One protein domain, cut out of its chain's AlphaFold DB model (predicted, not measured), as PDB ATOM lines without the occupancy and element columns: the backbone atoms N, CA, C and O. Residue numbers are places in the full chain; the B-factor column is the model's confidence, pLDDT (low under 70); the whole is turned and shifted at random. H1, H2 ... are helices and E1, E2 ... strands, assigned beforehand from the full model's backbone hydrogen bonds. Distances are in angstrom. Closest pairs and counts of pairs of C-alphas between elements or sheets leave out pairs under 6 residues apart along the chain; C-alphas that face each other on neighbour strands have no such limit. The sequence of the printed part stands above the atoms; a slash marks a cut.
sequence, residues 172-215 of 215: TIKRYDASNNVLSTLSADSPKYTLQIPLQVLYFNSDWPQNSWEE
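AT A GLANCE: This is residues 172 to 215 of the 215 residues of the protein "SusD_RagB domain-containing protein" of bioreactor metagenome (UniProt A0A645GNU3). This is an extended piece with little regular structure: a small hairpin of E1 and E2 lies toward one end, the short helix H1 toward the other, and residues 205 to 215 fold back from H1 toward the middle. The 44 printed residues hold E1, E2 and H1 in that order, with 15 residues in these elements, of mixed class. The sheet is E1 - E2, antiparallel. The radius of gyration of the C-alphas is 14.7 A, and the spans are 44 by 21 by 12 A, only just a rod.

HOW THE PARTS SIT: E1, residues 173 to 176, and E2, residues 182 to 186, form a hairpin with a tight link, antiparallel at 162 degrees. N 173 and O 186 are within hydrogen-bond range at 2.8 A, as are N 175 and O 184 at 2.9 A. H1, residues 199 to 204, is apart from E1. In H1 every O i to N i+4 pair is within hydrogen-bond range.

IN THESE COORDINATES: E1 begins at C-alpha 173 (-9.367, 3.498, 142.427) and is 10.0 A long; E2 measures 11.0 A. H1, 8.9 A, ends at C-alpha 204 (-37.925, 7.153, 124.228).

THE WHOLE: The C-alphas of Ser 179 and Asp 207, the two farthest apart, are 44.7 A apart. The link from E2 to H1 is long, with 12 residues. The printed part has no cut; residue 215 alone has pLDDT under 70.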
ATOM      1  N   THR A 172      -8.361  -1.149 142.712       94.38
ATOM      2  CA  THR A 172      -9.347  -0.237 143.293       94.38
ATOM      3  C   THR A 172      -8.860   1.210 143.200       94.38
ATOM      4  O   THR A 172      -7.779   1.553 143.686       94.38
ATOM      5  N   ILE A 173      -9.674   2.077 142.602       93.31
ATOM      6  CA  ILE A 173      -9.367   3.498 142.427       93.31
ATOM      7  C   ILE A 173     -10.026   4.311 143.532       93.31
ATOM      8  O   ILE A 173     -11.212   4.162 143.814       93.31
ATOM      9  N   LYS A 174      -9.255   5.222 144.128       93.25
ATOM     10  CA  LYS A 174      -9.730   6.161 145.144       93.25
ATOM     11  C   LYS A 174      -9.621   7.588 144.631       93.25
ATOM     12  O   LYS A 174      -8.582   7.998 144.110       93.25
ATOM     13  N   ARG A 175     -10.694   8.356 144.803       90.69
ATOM     14  CA  ARG A 175     -10.708   9.807 144.601       90.69
ATOM     15  C   ARG A 175     -10.510  10.483 145.949       90.69
ATOM     16  O   ARG A 175     -11.158  10.102 146.918       90.69
ATOM     17  N   TYR A 176      -9.668  11.509 145.984       90.00
ATOM     18  CA  TYR A 176      -9.328  12.234 147.206       90.00
ATOM     19  C   TYR A 176      -9.731  13.710 147.125       90.00
ATOM     20  O   TYR A 176      -9.676  14.303 146.041       90.00
ATOM     21  N   ASP A 177     -10.092  14.306 148.263       89.12
ATOM     22  CA  ASP A 177     -10.277  15.757 148.418       89.12
ATOM     23  C   ASP A 177      -8.928  16.493 148.553       89.12
ATOM     24  O   ASP A 177      -7.869  15.906 148.340       89.12
ATOM     25  N   ALA A 178      -8.926  17.795 148.853       84.00
ATOM     26  CA  ALA A 178      -7.692  18.569 149.041       84.00
ATOM     27  C   ALA A 178      -6.898  18.173 150.306       84.00
ATOM     28  O   ALA A 178      -5.677  18.312 150.318       84.00
ATOM     29  N   SER A 179      -7.572  17.627 151.318       87.88
ATOM     30  CA  SER A 179      -7.016  17.222 152.616       87.88
ATOM     31  C   SER A 179      -6.596  15.743 152.662       87.88
ATOM     32  O   SER A 179      -6.272  15.233 153.729       87.88
ATOM     33  N   ASN A 180      -6.570  15.060 151.509       86.69
ATOM     34  CA  ASN A 180      -6.283  13.628 151.348       86.69
ATOM     35  C   ASN A 180      -7.313  12.672 151.979       86.69
ATOM     36  O   ASN A 180      -7.015  11.488 152.159       86.69
ATOM     37  N   ASN A 181      -8.542  13.122 152.228       92.81
ATOM     38  CA  ASN A 181      -9.634  12.217 152.586       92.81
ATOM     39  C   ASN A 181     -10.185  11.527 151.335       92.81
ATOM     40  O   ASN A 181     -10.256  12.129 150.260       92.81
ATOM     41  N   VAL A 182     -10.601  10.265 151.466       94.94
ATOM     42  CA  VAL A 182     -11.232   9.512 150.373       94.94
ATOM     43  C   VAL A 182     -12.662  10.021 150.169       94.94
ATOM     44  O   VAL A 182     -13.506   9.859 151.041       94.94
ATOM     45  N   LEU A 183     -12.937  10.603 149.001       94.88
ATOM     46  CA  LEU A 183     -14.272  11.054 148.590       94.88
ATOM     47  C   LEU A 183     -15.105   9.929 147.979       94.88
ATOM     48  O   LEU A 183     -16.315   9.872 148.166       94.88
ATOM     49  N   SER A 184     -14.469   9.067 147.189       94.38
ATOM     50  CA  SER A 184     -15.146   7.950 146.538       94.38
ATOM     51  C   SER A 184     -14.167   6.833 146.205       94.38
ATOM     52  O   SER A 184     -12.975   7.072 145.989       94.38
ATOM     53  N   THR A 185     -14.696   5.616 146.134       95.06
ATOM     54  CA  THR A 185     -13.957   4.407 145.771       95.06
ATOM     55  C   THR A 185     -14.661   3.720 144.606       95.06
ATOM     56  O   THR A 185     -15.888   3.651 144.577       95.06
ATOM     57  N   LEU A 186     -13.882   3.234 143.646       93.69
ATOM     58  CA  LEU A 186     -14.319   2.400 142.533       93.69
ATOM     59  C   LEU A 186     -13.552   1.079 142.633       93.69
ATOM     60  O   LEU A 186     -12.332   1.084 142.454       93.69
ATOM     61  N   SER A 187     -14.236  -0.012 142.989       93.81
ATOM     62  CA  SER A 187     -13.623  -1.345 143.062       93.81
ATOM     63  C   SER A 187     -13.187  -1.820 141.676       93.81
ATOM     64  O   SER A 187     -13.708  -1.354 140.664       93.81
ATOM     65  N   ALA A 188     -12.212  -2.729 141.636       92.38
ATOM     66  CA  ALA A 188     -11.621  -3.247 140.401       92.38
ATOM     67  C   ALA A 188     -12.609  -3.994 139.485       92.38
ATOM     68  O   ALA A 188     -12.404  -4.032 138.278       92.38
ATOM     69  N   ASP A 189     -13.669  -4.550 140.055       88.31
ATOM     70  CA  ASP A 189     -14.729  -5.341 139.426       88.31
ATOM     71  C   ASP A 189     -16.049  -4.567 139.264       88.31
ATOM     72  O   ASP A 189     -17.051  -5.120 138.817       88.31
ATOM     73  N   SER A 190     -16.063  -3.275 139.604       91.62
ATOM     74  CA  SER A 190     -17.303  -2.509 139.695       91.62
ATOM     75  C   SER A 190     -18.067  -2.433 138.361       91.62
ATOM     76  O   SER A 190     -17.490  -2.023 137.346       91.62
ATOM     77  N   PRO A 191     -19.400  -2.631 138.343       89.94
ATOM     78  CA  PRO A 191     -20.206  -2.402 137.136       89.94
ATOM     79  C   PRO A 191     -20.163  -0.936 136.658       89.94
ATOM     80  O   PRO A 191     -20.438  -0.638 135.494       89.94
ATOM     81  N   LYS A 192     -19.720  -0.010 137.523       91.56
ATOM     82  CA  LYS A 192     -19.583   1.432 137.253       91.56
ATOM     83  C   LYS A 192     -18.516   1.780 136.210       91.56
ATOM     84  O   LYS A 192     -18.439   2.924 135.765       91.56
ATOM     85  N   TYR A 193     -17.717   0.806 135.777       90.44
ATOM     86  CA  TYR A 193     -16.856   0.919 134.598       90.44
ATOM     87  C   TYR A 193     -17.642   1.047 133.281       90.44
ATOM     88  O   TYR A 193     -17.105   1.532 132.280       90.44
ATOM     89  N   THR A 194     -18.917   0.651 133.264       90.25
ATOM     90  CA  THR A 194     -19.832   0.860 132.137       90.25
ATOM     91  C   THR A 194     -20.805   1.986 132.477       90.25
ATOM     92  O   THR A 194     -21.466   1.959 133.510       90.25
ATOM     93  N   LEU A 195     -20.886   3.006 131.619       91.62
ATOM     94  CA  LEU A 195     -21.786   4.141 131.837       91.62
ATOM     95  C   LEU A 195     -23.251   3.714 131.695       91.62
ATOM     96  O   LEU A 195     -23.583   2.901 130.831       91.62
ATOM     97  N   GLN A 196     -24.125   4.312 132.503       94.00
ATOM     98  CA  GLN A 196     -25.568   4.161 132.343       94.00
ATOM     99  C   GLN A 196     -26.036   4.791 131.030       94.00
ATOM    100  O   GLN A 196     -25.526   5.829 130.597       94.00
ATOM    101  N   ILE A 197     -27.036   4.171 130.414       95.31
ATOM    102  CA  ILE A 197     -27.795   4.759 129.316       95.31
ATOM    103  C   ILE A 197     -28.506   6.005 129.874       95.31
ATOM    104  O   ILE A 197     -29.174   5.900 130.910       95.31
ATOM    105  N   PRO A 198     -28.379   7.187 129.238       95.62
ATOM    106  CA  PRO A 198     -29.044   8.396 129.709       95.62
ATOM    107  C   PRO A 198     -30.558   8.199 129.846       95.62
ATOM    108  O   PRO A 198     -31.195   7.663 128.942       95.62
ATOM    109  N   LEU A 199     -31.152   8.689 130.941       94.56
ATOM    110  CA  LEU A 199     -32.583   8.495 131.227       94.56
ATOM    111  C   LEU A 199     -33.499   9.005 130.105       94.56
ATOM    112  O   LEU A 199     -34.528   8.402 129.833       94.56
ATOM    113  N   GLN A 200     -33.105  10.076 129.410       96.88
ATOM    114  CA  GLN A 200     -33.842  10.588 128.252       96.88
ATOM    115  C   GLN A 200     -33.892   9.581 127.095       96.88
ATOM    116  O   GLN A 200     -34.905   9.493 126.412       96.88
ATOM    117  N   VAL A 201     -32.828   8.801 126.881       96.75
ATOM    118  CA  VAL A 201     -32.801   7.760 125.843       96.75
ATOM    119  C   VAL A 201     -33.734   6.614 126.228       96.75
ATOM    120  O   VAL A 201     -34.507   6.174 125.384       96.75
ATOM    121  N   LEU A 202     -33.726   6.190 127.496       96.31
ATOM    122  CA  LEU A 202     -34.648   5.162 127.998       96.31
ATOM    123  C   LEU A 202     -36.109   5.621 128.000       96.31
ATOM    124  O   LEU A 202     -36.999   4.812 127.780       96.31
ATOM    125  N   TYR A 203     -36.375   6.915 128.188       96.50
ATOM    126  CA  TYR A 203     -37.731   7.455 128.069       96.50
ATOM    127  C   TYR A 203     -38.316   7.235 126.664       96.50
ATOM    128  O   TYR A 203     -39.480   6.868 126.537       96.50
ATOM    129  N   PHE A 204     -37.508   7.416 125.612       97.25
ATOM    130  CA  PHE A 204     -37.925   7.153 124.228       97.25
ATOM    131  C   PHE A 204     -37.834   5.673 123.822       97.25
ATOM    132  O   PHE A 204     -38.427   5.292 122.818       97.25
ATOM    133  N   ASN A 205     -37.098   4.853 124.577       96.94
ATOM    134  CA  ASN A 205     -36.851   3.434 124.300       96.94
ATOM    135  C   ASN A 205     -37.081   2.624 125.584       96.94
ATOM    136  O   ASN A 205     -36.140   2.124 126.202       96.94
ATOM    137  N   SER A 206     -38.333   2.573 126.038       94.06
ATOM    138  CA  SER A 206     -38.689   2.046 127.363       94.06
ATOM    139  C   SER A 206     -38.450   0.542 127.534       94.06
ATOM    140  O   SER A 206     -38.475   0.044 128.654       94.06
ATOM    141  N   ASP A 207     -38.253  -0.184 126.435       96.44
ATOM    142  CA  ASP A 207     -37.945  -1.614 126.393       96.44
ATOM    143  C   ASP A 207     -36.441  -1.920 126.502       96.44
ATOM    144  O   ASP A 207     -36.057  -3.080 126.654       96.44
ATOM    145  N   TRP A 208     -35.571  -0.906 126.449       96.38
ATOM    146  CA  TRP A 208     -34.130  -1.112 126.565       96.38
ATOM    147  C   TRP A 208     -33.715  -1.378 128.019       96.38
ATOM    148  O   TRP A 208     -34.047  -0.591 128.910       96.38
ATOM    149  N   PRO A 209     -32.928  -2.437 128.287       94.62
ATOM    150  CA  PRO A 209     -32.393  -2.672 129.620       94.62
ATOM    151  C   PRO A 209     -31.338  -1.615 129.976       94.62
ATOM    152  O   PRO A 209     -30.507  -1.236 129.151       94.62
ATOM    153  N   GLN A 210     -31.347  -1.155 131.229       94.06
ATOM    154  CA  GLN A 210     -30.323  -0.251 131.757       94.06
ATOM    155  C   GLN A 210     -29.031  -1.014 132.094       94.06
ATOM    156  O   GLN A 210     -29.068  -2.152 132.560       94.06
ATOM    157  N   ASN A 211     -27.881  -0.347 131.958       93.12
ATOM    158  CA  ASN A 211     -26.626  -0.797 132.559       93.12
ATOM    159  C   ASN A 211     -26.687  -0.541 134.075       93.12
ATOM    160  O   ASN A 211     -26.401   0.571 134.526       93.12
ATOM    161  N   SER A 212     -27.122  -1.529 134.860       86.25
ATOM    162  CA  SER A 212     -27.241  -1.369 136.315       86.25
ATOM    163  C   SER A 212     -25.876  -1.155 136.981       86.25
ATOM    164  O   SER A 212     -24.863  -1.703 136.551       86.25
ATOM    165  N   TRP A 213     -25.862  -0.334 138.031       88.38
ATOM    166  CA  TRP A 213     -24.712  -0.132 138.924       88.38
ATOM    167  C   TRP A 213     -24.914  -0.771 140.301       88.38
ATOM    168  O   TRP A 213     -24.082  -0.573 141.188       88.38
ATOM    169  N   GLU A 214     -26.028  -1.476 140.469       75.44
ATOM    170  CA  GLU A 214     -26.336  -2.307 141.627       75.44
ATOM    171  C   GLU A 214     -25.739  -3.702 141.390       75.44
ATOM    172  O   GLU A 214     -25.732  -4.179 140.251       75.44
ATOM    173  N   GLU A 215     -25.182  -4.291 142.448       59.09
ATOM    174  CA  GLU A 215     -24.652  -5.664 142.469       59.09
ATOM    175  C   GLU A 215     -25.766  -6.686 142.714       59.09
ATOM    176  O   GLU A 215     -26.678  -6.378 143.518       59.09
TER     177      GLU A 215